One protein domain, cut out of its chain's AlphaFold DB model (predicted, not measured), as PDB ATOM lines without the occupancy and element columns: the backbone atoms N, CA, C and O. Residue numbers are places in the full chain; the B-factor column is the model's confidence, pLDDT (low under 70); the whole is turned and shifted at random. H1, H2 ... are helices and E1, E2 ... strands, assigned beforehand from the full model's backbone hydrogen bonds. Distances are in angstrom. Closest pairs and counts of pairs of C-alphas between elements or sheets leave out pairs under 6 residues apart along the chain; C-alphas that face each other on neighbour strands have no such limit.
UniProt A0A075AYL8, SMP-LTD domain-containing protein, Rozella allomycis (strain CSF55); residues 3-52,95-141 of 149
ATOM      1  N   CYS A   3      -0.893  -0.493  24.999       65.88
ATOM      2  CA  CYS A   3       0.278  -0.893  25.773       65.88
ATOM      3  C   CYS A   3       1.177   0.316  26.021       65.88
ATOM      4  O   CYS A   3       1.448   1.092  25.112       65.88
ATOM      5  N   LYS A   4       1.674   0.471  27.252       71.81
ATOM      6  CA  LYS A   4       2.645   1.526  27.565       71.81
ATOM      7  C   LYS A   4       4.044   1.062  27.194       71.81
ATOM      8  O   LYS A   4       4.579   0.153  27.829       71.81
ATOM      9  N   LEU A   5       4.638   1.709  26.200       74.62
ATOM     10  CA  LEU A   5       6.018   1.459  25.824       74.62
ATOM     11  C   LEU A   5       6.970   2.260  26.729       74.62
ATOM     12  O   LEU A   5       6.780   3.454  26.960       74.62
ATOM     13  N   PHE A   6       8.022   1.620  27.244       82.06
ATOM     14  CA  PHE A   6       9.076   2.304  28.003       82.06
ATOM     15  C   PHE A   6      10.043   3.017  27.051       82.06
ATOM     16  O   PHE A   6      11.186   2.589  26.878       82.06
ATOM     17  N   TRP A   7       9.574   4.096  26.425       86.06
ATOM     18  CA  TRP A   7      10.293   4.805  25.363       86.06
ATOM     19  C   TRP A   7      11.681   5.302  25.779       86.06
ATOM     20  O   TRP A   7      12.620   5.271  24.990       86.06
ATOM     21  N   ASP A   8      11.871   5.641  27.054       82.62
ATOM     22  CA  ASP A   8      13.177   6.037  27.594       82.62
ATOM     23  C   ASP A   8      14.260   4.963  27.459       82.62
ATOM     24  O   ASP A   8      15.433   5.293  27.302       82.62
ATOM     25  N   LYS A   9      13.887   3.677  27.471       81.31
ATOM     26  CA  LYS A   9      14.840   2.583  27.239       81.31
ATOM     27  C   LYS A   9      15.170   2.413  25.757       81.31
ATOM     28  O   LYS A   9      16.295   2.049  25.425       81.31
ATOM     29  N   TRP A  10      14.206   2.694  24.886       76.94
ATOM     30  CA  TRP A  10      14.377   2.619  23.435       76.94
ATOM     31  C   TRP A  10      15.287   3.727  22.908       76.94
ATOM     32  O   TRP A  10      16.131   3.469  22.060       76.94
ATOM     33  N   LYS A  11      15.231   4.913  23.517       77.88
ATOM     34  CA  LYS A  11      16.142   6.040  23.250       77.88
ATOM     35  C   LYS A  11      17.585   5.808  23.722       77.88
ATOM     36  O   LYS A  11      18.382   6.745  23.731       77.88
ATOM     37  N   SER A  12      17.930   4.599  24.173       80.06
ATOM     38  CA  SER A  12      19.291   4.307  24.609       80.06
ATOM     39  C   SER A  12      20.282   4.476  23.457       80.06
ATOM     40  O   SER A  12      20.031   4.069  22.324       80.06
ATOM     41  N   GLU A  13      21.449   5.026  23.783       79.38
ATOM     42  CA  GLU A  13      22.537   5.253  22.829       79.38
ATOM     43  C   GLU A  13      22.908   3.978  22.052       79.38
ATOM     44  O   GLU A  13      23.222   4.036  20.869       79.38
ATOM     45  N   LYS A  14      22.791   2.806  22.688       82.06
ATOM     46  CA  LYS A  14      23.073   1.509  22.060       82.06
ATOM     47  C   LYS A  14      22.134   1.211  20.885       82.06
ATOM     48  O   LYS A  14      22.596   0.733  19.853       82.06
ATOM     49  N   ILE A  15      20.836   1.487  21.032       80.88
ATOM     50  CA  ILE A  15      19.848   1.257  19.967       80.88
ATOM     51  C   ILE A  15      20.089   2.244  18.828       80.88
ATOM     52  O   ILE A  15      20.152   1.830  17.674       80.88
ATOM     53  N   ASN A  16      20.326   3.519  19.148       82.44
ATOM     54  CA  ASN A  16      20.646   4.531  18.140       82.44
ATOM     55  C   ASN A  16      21.905   4.154  17.346       82.44
ATOM     56  O   ASN A  16      21.902   4.236  16.123       82.44
ATOM     57  N   GLN A  17      22.960   3.683  18.019       85.31
ATOM     58  CA  GLN A  17      24.191   3.235  17.364       85.31
ATOM     59  C   GLN A  17      23.964   2.019  16.469       85.31
ATOM     60  O   GLN A  17      24.450   2.005  15.339       85.31
ATOM     61  N   SER A  18      23.196   1.032  16.938       84.12
ATOM     62  CA  SER A  18      22.856  -0.147  16.140       84.12
ATOM     63  C   SER A  18      22.056   0.230  14.891       84.12
ATOM     64  O   SER A  18      22.408  -0.192  13.796       84.12
ATOM     65  N   LEU A  19      21.032   1.081  15.029       81.50
ATOM     66  CA  LEU A  19      20.239   1.584  13.904       81.50
ATOM     67  C   LEU A  19      21.104   2.379  12.915       81.50
ATOM     68  O   LEU A  19      20.995   2.186  11.704       81.50
ATOM     69  N   CYS A  20      21.995   3.243  13.420       85.38
ATOM     70  CA  CYS A  20      22.936   3.998  12.593       85.38
ATOM     71  C   CYS A  20      23.837   3.053  11.799       85.38
ATOM     72  O   CYS A  20      24.048   3.268  10.607       85.38
ATOM     73  N   GLN A  21      24.365   2.009  12.439       86.81
ATOM     74  CA  GLN A  21      25.225   1.036  11.781       86.81
ATOM     75  C   GLN A  21      24.466   0.260  10.698       86.81
ATOM     76  O   GLN A  21      24.933   0.207   9.563       86.81
ATOM     77  N   SER A  22      23.281  -0.270  11.005       83.69
ATOM     78  CA  SER A  22      22.476  -1.032  10.044       83.69
ATOM     79  C   SER A  22      22.090  -0.201   8.820       83.69
ATOM     80  O   SER A  22      22.216  -0.671   7.689       83.69
ATOM     81  N   LEU A  23      21.665   1.051   9.017       81.25
ATOM     82  CA  LEU A  23      21.350   1.922   7.888       81.25
ATOM     83  C   LEU A  23      22.610   2.307   7.095       81.25
ATOM     84  O   LEU A  23      22.562   2.323   5.868       81.25
ATOM     85  N   ASN A  24      23.748   2.561   7.751       86.94
ATOM     86  CA  ASN A  24      25.014   2.803   7.050       86.94
ATOM     87  C   ASN A  24      25.419   1.607   6.177       86.94
ATOM     88  O   ASN A  24      25.786   1.790   5.018       86.94
ATOM     89  N   GLU A  25      25.298   0.382   6.688       87.44
ATOM     90  CA  GLU A  25      25.555  -0.838   5.914       87.44
ATOM     91  C   GLU A  25      24.592  -0.989   4.728       87.44
ATOM     92  O   GLU A  25      25.002  -1.450   3.660       87.44
ATOM     93  N   TYR A  26      23.325  -0.588   4.885       84.56
ATOM     94  CA  TYR A  26      22.355  -0.557   3.788       84.56
ATOM     95  C   TYR A  26      22.771   0.441   2.697       84.56
ATOM     96  O   TYR A  26      22.868   0.063   1.529       84.56
ATOM     97  N   PHE A  27      23.089   1.687   3.064       80.62
ATOM     98  CA  PHE A  27      23.494   2.719   2.103       80.62
ATOM     99  C   PHE A  27      24.820   2.402   1.401       80.62
ATOM    100  O   PHE A  27      24.974   2.744   0.232       80.62
ATOM    101  N   GLN A  28      25.750   1.703   2.059       83.56
ATOM    102  CA  GLN A  28      27.003   1.259   1.433       83.56
ATOM    103  C   GLN A  28      26.810   0.157   0.383       83.56
ATOM    104  O   GLN A  28      27.612   0.050  -0.542       83.56
ATOM    105  N   LYS A  29      25.771  -0.676   0.519       84.19
ATOM    106  CA  LYS A  29      25.453  -1.751  -0.439       84.19
ATOM    107  C   LYS A  29      24.675  -1.252  -1.655       84.19
ATOM    108  O   LYS A  29      24.549  -1.987  -2.633       84.19
ATOM    109  N   LEU A  30      24.120  -0.048  -1.580       80.12
ATOM    110  CA  LEU A  30      23.248   0.489  -2.606       80.12
ATOM    111  C   LEU A  30      24.057   1.019  -3.799       80.12
ATOM    112  O   LEU A  30      25.122   1.613  -3.629       80.12
ATOM    113  N   GLU A  31      23.552   0.828  -5.021       75.81
ATOM    114  CA  GLU A  31      24.182   1.410  -6.209       75.81
ATOM    115  C   GLU A  31      24.053   2.936  -6.164       75.81
ATOM    116  O   GLU A  31      22.966   3.498  -6.333       75.81
ATOM    117  N   ARG A  32      25.173   3.618  -5.903       76.44
ATOM    118  CA  ARG A  32      25.185   5.078  -5.819       76.44
ATOM    119  C   ARG A  32      25.242   5.723  -7.210       76.44
ATOM    120  O   ARG A  32      26.030   5.287  -8.051       76.44
ATOM    121  N   PRO A  33      24.490   6.808  -7.443       76.94
ATOM    122  CA  PRO A  33      24.669   7.660  -8.611       76.94
ATOM    123  C   PRO A  33      25.962   8.487  -8.551       76.94
ATOM    124  O   PRO A  33      26.382   8.910  -7.478       76.94
ATOM    125  N   ASP A  34      26.512   8.846  -9.714       75.38
ATOM    126  CA  ASP A  34      27.782   9.589  -9.848       75.38
ATOM    127  C   ASP A  34      27.789  10.998  -9.219       75.38
ATOM    128  O   ASP A  34      28.844  11.607  -9.051       75.38
ATOM    129  N   PHE A  35      26.616  11.545  -8.886       72.19
ATOM    130  CA  PHE A  35      26.464  12.877  -8.286       72.19
ATOM    131  C   PHE A  35      26.434  12.868  -6.747       72.19
ATOM    132  O   PHE A  35      26.328  13.938  -6.147       72.19
ATOM    133  N   ILE A  36      26.509  11.691  -6.116       72.94
ATOM    134  CA  ILE A  36      26.539  11.497  -4.659       72.94
ATOM    135  C   ILE A  36      27.854  10.811  -4.295       72.94
ATOM    136  O   ILE A  36      28.224   9.800  -4.891       72.94
ATOM    137  N   GLY A  37      28.568  11.366  -3.319       75.00
ATOM    138  CA  GLY A  37      29.766  10.765  -2.744       75.00
ATOM    139  C   GLY A  37      29.420   9.678  -1.733       75.00
ATOM    140  O   GLY A  37      28.439   8.951  -1.877       75.00
ATOM    141  N   ASP A  38      30.244   9.524  -0.705       80.25
ATOM    142  CA  ASP A  38      29.919   8.592   0.372       80.25
ATOM    143  C   ASP A  38      28.744   9.148   1.195       80.25
ATOM    144  O   ASP A  38      28.695  10.346   1.489       80.25
ATOM    145  N   ILE A  39      27.769   8.295   1.523       81.94
ATOM    146  CA  ILE A  39      26.639   8.628   2.403       81.94
ATOM    147  C   ILE A  39      26.947   8.045   3.778       81.94
ATOM    148  O   ILE A  39      27.157   6.842   3.903       81.94
ATOM    149  N   ASN A  40      26.937   8.894   4.801       83.94
ATOM    150  CA  ASN A  40      27.146   8.501   6.186       83.94
ATOM    151  C   ASN A  40      26.007   9.031   7.058       83.94
ATOM    152  O   ASN A  40      25.732  10.228   7.116       83.94
ATOM    153  N   ILE A  41      25.357   8.139   7.787       84.88
ATOM    154  CA  ILE A  41      24.370   8.474   8.805       84.88
ATOM    155  C   ILE A  41      25.116   8.765  10.090       84.88
ATOM    156  O   ILE A  41      25.783   7.893  10.652       84.88
ATOM    157  N   ARG A  42      24.994  10.008  10.547       85.56
ATOM    158  CA  ARG A  42      25.710  10.504  11.718       85.56
ATOM    159  C   ARG A  42      24.928  10.312  13.004       85.56
ATOM    160  O   ARG A  42      25.526  10.098  14.053       85.56
ATOM    161  N   ALA A  43      23.607  10.420  12.928       78.69
ATOM    162  CA  ALA A  43      22.744  10.265  14.084       78.69
ATOM    163  C   ALA A  43      21.336   9.844  13.673       78.69
ATOM    164  O   ALA A  43      20.825  10.272  12.639       78.69
ATOM    165  N   ILE A  44      20.703   9.062  14.540       82.31
ATOM    166  CA  ILE A  44      19.278   8.756  14.504       82.31
ATOM    167  C   ILE A  44      18.697   9.205  15.834       82.31
ATOM    168  O   ILE A  44      19.264   8.956  16.898       82.31
ATOM    169  N   PHE A  45      17.567   9.884  15.754       83.06
ATOM    170  CA  PHE A  45      16.799  10.352  16.883       83.06
ATOM    171  C   PHE A  45      15.411   9.734  16.791       83.06
ATOM    172  O   PHE A  45      14.682   9.989  15.842       83.06
ATOM    173  N   LEU A  46      15.041   8.917  17.773       81.75
ATOM    174  CA  LEU A  46      13.725   8.274  17.816       81.75
ATOM    175  C   LEU A  46      12.599   9.245  18.206       81.75
ATOM    176  O   LEU A  46      11.440   8.874  18.135       81.75
ATOM    177  N   GLY A  47      12.909  10.480  18.596       84.69
ATOM    178  CA  GLY A  47      11.910  11.422  19.092       84.69
ATOM    179  C   GLY A  47      11.728  11.359  20.607       84.69
ATOM    180  O   GLY A  47      12.180  10.429  21.278       84.69
ATOM    181  N   GLU A  48      11.074  12.370  21.170       85.81
ATOM    182  CA  GLU A  48      10.711  12.397  22.596       85.81
ATOM    183  C   GLU A  48       9.372  11.706  22.859       85.81
ATOM    184  O   GLU A  48       9.171  11.137  23.935       85.81
ATOM    185  N   GLU A  49       8.502  11.719  21.855       86.00
ATOM    186  CA  GLU A  49       7.148  11.184  21.884       86.00
ATOM    187  C   GLU A  49       7.163   9.698  21.527       86.00
ATOM    188  O   GLU A  49       7.879   9.271  20.621       86.00
ATOM    189  N   SER A  50       6.418   8.898  22.288       87.00
ATOM    190  CA  SER A  50       6.286   7.462  22.049       87.00
ATOM    191  C   SER A  50       5.149   7.185  21.072       87.00
ATOM    192  O   SER A  50       4.123   7.852  21.183       87.00
ATOM    193  N   PRO A  51       5.261   6.158  20.218       88.50
ATOM    194  CA  PRO A  51       4.131   5.708  19.417       88.50
ATOM    195  C   PRO A  51       2.969   5.212  20.285       88.50
ATOM    196  O   PRO A  51       3.186   4.628  21.355       88.50
ATOM    197  N   ASP A  52       1.757   5.347  19.761       86.38
ATOM    198  CA  ASP A  52       0.584   4.636  20.248       86.38
ATOM    199  C   ASP A  52       0.591   3.208  19.690       86.38
ATOM    200  O   ASP A  52       0.692   2.978  18.484       86.38
ATOM    201  N   ASP A  95       3.112   9.766  15.497       86.62
ATOM    202  CA  ASP A  95       3.036  11.172  15.091       86.62
ATOM    203  C   ASP A  95       4.201  12.017  15.638       86.62
ATOM    204  O   ASP A  95       4.208  13.241  15.495       86.62
ATOM    205  N   GLY A  96       5.202  11.350  16.222       85.38
ATOM    206  CA  GLY A  96       6.310  11.987  16.915       85.38
ATOM    207  C   GLY A  96       7.385  12.595  16.013       85.38
ATOM    208  O   GLY A  96       7.323  12.616  14.784       85.38
ATOM    209  N   ASN A  97       8.440  13.088  16.659       86.50
ATOM    210  CA  ASN A  97       9.504  13.889  16.051       86.50
ATOM    211  C   ASN A  97      10.800  13.115  15.745       86.50
ATOM    212  O   ASN A  97      11.895  13.674  15.870       86.50
ATOM    213  N   ALA A  98      10.699  11.840  15.367       84.50
ATOM    214  CA  ALA A  98      11.859  11.065  14.938       84.50
ATOM    215  C   ALA A  98      12.575  11.741  13.756       84.50
ATOM    216  O   ALA A  98      11.957  12.342  12.877       84.50
ATOM    217  N   GLY A  99      13.899  11.628  13.719       81.69
ATOM    218  CA  GLY A  99      14.730  12.244  12.695       81.69
ATOM    219  C   GLY A  99      16.025  11.483  12.458       81.69
ATOM    220  O   GLY A  99      16.524  10.768  13.324       81.69
ATOM    221  N   VAL A 100      16.588  11.656  11.264       83.00
ATOM    222  CA  VAL A 100      17.866  11.061  10.863       83.00
ATOM    223  C   VAL A 100      18.753  12.160  10.294       83.00
ATOM    224  O   VAL A 100      18.327  12.925   9.431       83.00
ATOM    225  N   THR A 101      19.994  12.233  10.770       83.38
ATOM    226  CA  THR A 101      21.005  13.171  10.275       83.38
ATOM    227  C   THR A 101      21.946  12.442   9.331       83.38
ATOM    228  O   THR A 101      22.667  11.528   9.743       83.38
ATOM    229  N   ILE A 102      21.958  12.876   8.073       80.75
ATOM    230  CA  ILE A 102      22.742  12.275   6.994       80.75
ATOM    231  C   ILE A 102      23.775  13.289   6.515       80.75
ATOM    232  O   ILE A 102      23.446  14.437   6.222       80.75
ATOM    233  N   GLU A 103      25.023  12.851   6.419       82.31
ATOM    234  CA  GLU A 103      26.123  13.600   5.828       82.31
ATOM    235  C   GLU A 103      26.561  12.913   4.538       82.31
ATOM    236  O   GLU A 103      26.710  11.692   4.483       82.31
ATOM    237  N   THR A 104      26.761  13.696   3.482       78.06
ATOM    238  CA  THR A 104      27.259  13.177   2.211       78.06
ATOM    239  C   THR A 104      28.242  14.140   1.570       78.06
ATOM    240  O   THR A 104      28.108  15.361   1.693       78.06
ATOM    241  N   GLU A 105      29.252  13.585   0.909       75.75
ATOM    242  CA  GLU A 105      30.218  14.357   0.137       75.75
ATOM    243  C   GLU A 105      29.724  14.577  -1.296       75.75
ATOM    244  O   GLU A 105      29.068  13.723  -1.890       75.75
ATOM    245  N   PHE A 106      30.071  15.724  -1.882       65.00
ATOM    246  CA  PHE A 106      29.770  16.018  -3.281       65.00
ATOM    247  C   PHE A 106      31.017  15.780  -4.135       65.00
ATOM    248  O   PHE A 106      31.972  16.559  -4.027       65.00
ATOM    249  N   PRO A 107      31.026  14.785  -5.037       63.06
ATOM    250  CA  PRO A 107      32.011  14.753  -6.099       63.06
ATOM    251  C   PRO A 107      31.683  15.904  -7.055       63.06
ATOM    252  O   PRO A 107      30.794  15.818  -7.902       63.06
ATOM    253  N   LEU A 108      32.368  17.035  -6.898       54.88
ATOM    254  CA  LEU A 108      32.310  18.125  -7.866       54.88
ATOM    255  C   LEU A 108      32.949  17.644  -9.179       54.88
ATOM    256  O   LEU A 108      34.149  17.811  -9.386       54.88
ATOM    257  N   GLN A 109      32.161  17.073 -10.092       51.62
ATOM    258  CA  GLN A 109      32.537  17.015 -11.508       51.62
ATOM    259  C   GLN A 109      32.343  18.412 -12.104       51.62
ATOM    260  O   GLN A 109      31.323  18.739 -12.709       51.62
ATOM    261  N   LEU A 110      33.315  19.277 -11.828       41.97
ATOM    262  CA  LEU A 110      33.374  20.628 -12.357       41.97
ATOM    263  C   LEU A 110      34.057  20.576 -13.732       41.97
ATOM    264  O   LEU A 110      35.256  20.820 -13.841       41.97
ATOM    265  N   ASP A 111      33.304  20.268 -14.790       42.91
ATOM    266  CA  ASP A 111      33.719  20.662 -16.142       42.91
ATOM    267  C   ASP A 111      33.584  22.188 -16.222       42.91
ATOM    268  O   ASP A 111      32.533  22.737 -16.554       42.91
ATOM    269  N   ILE A 112      34.647  22.893 -15.819       34.22
ATOM    270  CA  ILE A 112      34.749  24.350 -15.915       34.22
ATOM    271  C   ILE A 112      34.826  24.714 -17.405       34.22
ATOM    272  O   ILE A 112      35.909  24.888 -17.960       34.22
ATOM    273  N   MET A 113      33.681  24.874 -18.065       35.59
ATOM    274  CA  MET A 113      33.591  25.815 -19.177       35.59
ATOM    275  C   MET A 113      33.380  27.193 -18.551       35.59
ATOM    276  O   MET A 113      32.337  27.465 -17.961       35.59
ATOM    277  N   MET A 114      34.426  28.024 -18.598       36.53
ATOM    278  CA  MET A 114      34.371  29.426 -18.193       36.53
ATOM    279  C   MET A 114      33.345  30.162 -19.061       36.53
ATOM    280  O   MET A 114      33.692  30.685 -20.112       36.53
ATOM    281  N   ASP A 115      32.103  30.225 -18.598       34.81
ATOM    282  CA  ASP A 115      31.258  31.392 -18.798       34.81
ATOM    283  C   ASP A 115      30.496  31.674 -17.501       34.81
ATOM    284  O   ASP A 115      29.797  30.840 -16.922       34.81
ATOM    285  N   SER A 116      30.765  32.866 -16.990       47.94
ATOM    286  CA  SER A 116      30.318  33.407 -15.717       47.94
ATOM    287  C   SER A 116      28.815  33.692 -15.752       47.94
ATOM    288  O   SER A 116      28.438  34.678 -16.365       47.94
ATOM    289  N   ASP A 117      27.990  32.859 -15.098       45.31
ATOM    290  CA  ASP A 117      26.707  33.245 -14.444       45.31
ATOM    291  C   ASP A 117      25.952  32.056 -13.783       45.31
ATOM    292  O   ASP A 117      24.735  32.074 -13.599       45.31
ATOM    293  N   VAL A 118      26.644  30.968 -13.409       52.38
ATOM    294  CA  VAL A 118      25.998  29.731 -12.914       52.38
ATOM    295  C   VAL A 118      26.548  29.339 -11.540       52.38
ATOM    296  O   VAL A 118      27.260  28.352 -11.396       52.38
ATOM    297  N   GLY A 119      26.249  30.138 -10.514       50.69
ATOM    298  CA  GLY A 119      26.665  29.853  -9.131       50.69
ATOM    299  C   GLY A 119      25.615  29.109  -8.301       50.69
ATOM    300  O   GLY A 119      25.937  28.177  -7.574       50.69
ATOM    301  N   GLU A 120      24.339  29.480  -8.430       54.16
ATOM    302  CA  GLU A 120      23.304  29.051  -7.472       54.16
ATOM    303  C   GLU A 120      22.377  27.957  -8.026       54.16
ATOM    304  O   GLU A 120      22.028  27.003  -7.330       54.16
ATOM    305  N   GLY A 121      22.011  28.034  -9.310       56.81
ATOM    306  CA  GLY A 121      21.002  27.144  -9.897       56.81
ATOM    307  C   GLY A 121      21.449  25.689 -10.088       56.81
ATOM    308  O   GLY A 121      20.616  24.784 -10.042       56.81
ATOM    309  N   GLN A 122      22.743  25.440 -10.306       61.94
ATOM    310  CA  GLN A 122      23.275  24.086 -10.505       61.94
ATOM    311  C   GLN A 122      23.403  23.332  -9.173       61.94
ATOM    312  O   GLN A 122      23.066  22.152  -9.096       61.94
ATOM    313  N   VAL A 123      23.819  24.034  -8.113       61.53
ATOM    314  CA  VAL A 123      23.944  23.480  -6.759       61.53
ATOM    315  C   VAL A 123      22.569  23.070  -6.231       61.53
ATOM    316  O   VAL A 123      22.396  21.919  -5.845       61.53
ATOM    317  N   LEU A 124      21.562  23.944  -6.343       61.97
ATOM    318  CA  LEU A 124      20.182  23.655  -5.920       61.97
ATOM    319  C   LEU A 124      19.568  22.451  -6.654       61.97
ATOM    320  O   LEU A 124      18.891  21.624  -6.043       61.97
ATOM    321  N   LYS A 125      19.824  22.313  -7.963       68.19
ATOM    322  CA  LYS A 125      19.372  21.149  -8.745       68.19
ATOM    323  C   LYS A 125      20.016  19.851  -8.268       68.19
ATOM    324  O   LYS A 125      19.349  18.818  -8.263       68.19
ATOM    325  N   ASN A 126      21.291  19.890  -7.888       67.50
ATOM    326  CA  ASN A 126      21.982  18.726  -7.348       67.50
ATOM    327  C   ASN A 126      21.458  18.385  -5.947       67.50
ATOM    328  O   ASN A 126      21.123  17.228  -5.719       67.50
ATOM    329  N   THR A 127      21.251  19.369  -5.065       69.62
ATOM    330  CA  THR A 127      20.626  19.157  -3.746       69.62
ATOM    331  C   THR A 127      19.256  18.483  -3.864       69.62
ATOM    332  O   THR A 127      19.005  17.494  -3.180       69.62
ATOM    333  N   GLY A 128      18.405  18.928  -4.797       69.88
ATOM    334  CA  GLY A 128      17.085  18.320  -5.003       69.88
ATOM    335  C   GLY A 128      17.130  16.870  -5.509       69.88
ATOM    336  O   GLY A 128      16.284  16.059  -5.141       69.88
ATOM    337  N   LYS A 129      18.128  16.502  -6.327       77.12
ATOM    338  CA  LYS A 129      18.317  15.104  -6.762       77.12
ATOM    339  C   LYS A 129      18.740  14.199  -5.609       77.12
ATOM    340  O   LYS A 129      18.323  13.047  -5.572       77.12
ATOM    341  N   ILE A 130      19.552  14.716  -4.689       73.56
ATOM    342  CA  ILE A 130      20.017  13.976  -3.514       73.56
ATOM    343  C   ILE A 130      18.877  13.754  -2.537       73.56
ATOM    344  O   ILE A 130      18.665  12.623  -2.121       73.56
ATOM    345  N   GLU A 131      18.114  14.799  -2.219       73.62
ATOM    346  CA  GLU A 131      16.945  14.680  -1.347       73.62
ATOM    347  C   GLU A 131      15.975  13.632  -1.894       73.62
ATOM    348  O   GLU A 131      15.591  12.706  -1.184       73.62
ATOM    349  N   LYS A 132      15.671  13.708  -3.196       79.25
ATOM    350  CA  LYS A 132      14.827  12.720  -3.863       79.25
ATOM    351  C   LYS A 132      15.400  11.304  -3.756       79.25
ATOM    352  O   LYS A 132      14.667  10.394  -3.394       79.25
ATOM    353  N   PHE A 133      16.692  11.123  -4.031       79.19
ATOM    354  CA  PHE A 133      17.347   9.816  -3.948       79.19
ATOM    355  C   PHE A 133      17.341   9.251  -2.522       79.19
ATOM    356  O   PHE A 133      17.035   8.078  -2.331       79.19
ATOM    357  N   ILE A 134      17.652  10.068  -1.513       78.06
ATOM    358  CA  ILE A 134      17.638   9.651  -0.107       78.06
ATOM    359  C   ILE A 134      16.219   9.253   0.302       78.06
ATOM    360  O   ILE A 134      16.036   8.177   0.859       78.06
ATOM    361  N   VAL A 135      15.213  10.071  -0.013       78.75
ATOM    362  CA  VAL A 135      13.810   9.785   0.318       78.75
ATOM    363  C   VAL A 135      13.325   8.516  -0.382       78.75
ATOM    364  O   VAL A 135      12.689   7.676   0.248       78.75
ATOM    365  N   GLU A 136      13.637   8.339  -1.666       80.12
ATOM    366  CA  GLU A 136      13.268   7.132  -2.412       80.12
ATOM    367  C   GLU A 136      13.914   5.883  -1.815       80.12
ATOM    368  O   GLU A 136      13.229   4.879  -1.653       80.12
ATOM    369  N   ASN A 137      15.189   5.947  -1.425       78.25
ATOM    370  CA  ASN A 137      15.876   4.802  -0.836       78.25
ATOM    371  C   ASN A 137      15.436   4.516   0.592       78.25
ATOM    372  O   ASN A 137      15.231   3.354   0.906       78.25
ATOM    373  N   ILE A 138      15.200   5.530   1.431       75.56
ATOM    374  CA  ILE A 138      14.620   5.321   2.766       75.56
ATOM    375  C   ILE A 138      13.243   4.661   2.649       75.56
ATOM    376  O   ILE A 138      12.964   3.707   3.364       75.56
ATOM    377  N   ASN A 139      12.410   5.105   1.704       71.88
ATOM    378  CA  ASN A 139      11.101   4.494   1.452       71.88
ATOM    379  C   ASN A 139      11.189   3.110   0.783       71.88
ATOM    380  O   ASN A 139      10.217   2.360   0.817       71.88
ATOM    381  N   SER A 140      12.323   2.792   0.151       69.19
ATOM    382  CA  SER A 140      12.596   1.501  -0.497       69.19
ATOM    383  C   SER A 140      13.373   0.538   0.394       69.19
ATOM    384  O   SER A 140      13.573  -0.610  -0.013       69.19
ATOM    385  N   ILE A 141      13.802   0.962   1.592       70.25
ATOM    386  CA  ILE A 141      14.208   0.030   2.639       70.25
ATOM    387  C   ILE A 141      13.007  -0.910   2.790       70.25
ATOM    388  O   ILE A 141      11.905  -0.431   3.082       70.25
TER     389      ILE A 141
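This is residues 3 to 52 and 95 to 141 of the 149 residues of the protein "SMP-LTD domain-containing protein" of Rozella allomycis (strain CSF55) (UniProt A0A075AYL8). A ribbon of two antiparallel strands, E1 and E2, forms the middle of a long and loosely built model, with the helix H2 packed alongside E1 and the longest helix, H3, slanting past as a loosely placed second helix that comes near H2. At one end residues 110 to 122 stick out, of which 110 to 120 belong to the wide loop that leads from E2 to H3 and 121 to 122 belong to H3, and at the other end lie the short helix H1 and the two ends at the cut. The printed part has 97 residues, with three named helices and two named strands in the order H1, H2, E1, E2, H3; the class is mixed, helices and strands. The whole is loose, with a radius of gyration of the C-alphas of 17.7 A and spans of 62 by 26 by 22 A; without residues 110 to 122 the body spans 51 by 23 by 19 A.

The printed part begins at Cys 3. H1 is residues 7 to 10, with C-alpha 7 at (10.293, 4.805, 25.363). H2, residues 13 to 29, is 24.5 A from first to last C-alpha. E1, residues 39 to 45, measures 17.6 A and begins at C-alpha 39, (26.639, 8.628, 2.403). E2, residues 99 to 104, measures 16.4 A. H3, residues 121 to 140, measures 28.6 A and ends at C-alpha 140, (12.596, 1.501, -0.497).

E1 and E2 are antiparallel neighbours, with 161 degrees between their directions. The C-alphas of Ile 41 and Ile 102 face each other at 4.5 A. N 40 and O 103 are 2.8 A apart and N 99 and O 45 are 2.8 A apart, within hydrogen-bond range. H2 touches E1; their closest C-alphas are those of Asn 16 and Ile 44, 5.7 A apart. H2 and E2 are apart. H2 and H3 are near each other, with 6 pairs of C-alphas within 10 A. H3 and E1 are apart. H1 and H2 meet only through their link, and H1 is apart from E1, E2 and H3. In H2 and H3 every O i to N i+4 pair is within hydrogen-bond range; H1 is too short for such a pair.

The C-alphas of Cys 3 and Met 114, the two farthest apart, are 63.4 A from each other. Residues 53 to 94 are not printed, and C-alphas 52 and 95 are 8.7 A apart across this cut, in the link from E1 to E2. The link from H1 to H2 is tight, that from H2 to E1 short, and that from E2 to H3 long, with 16 residues. The mean pLDDT of the printed part is 74.1; it is under 70 at residue 3, residues 106 to 128 and residue 140.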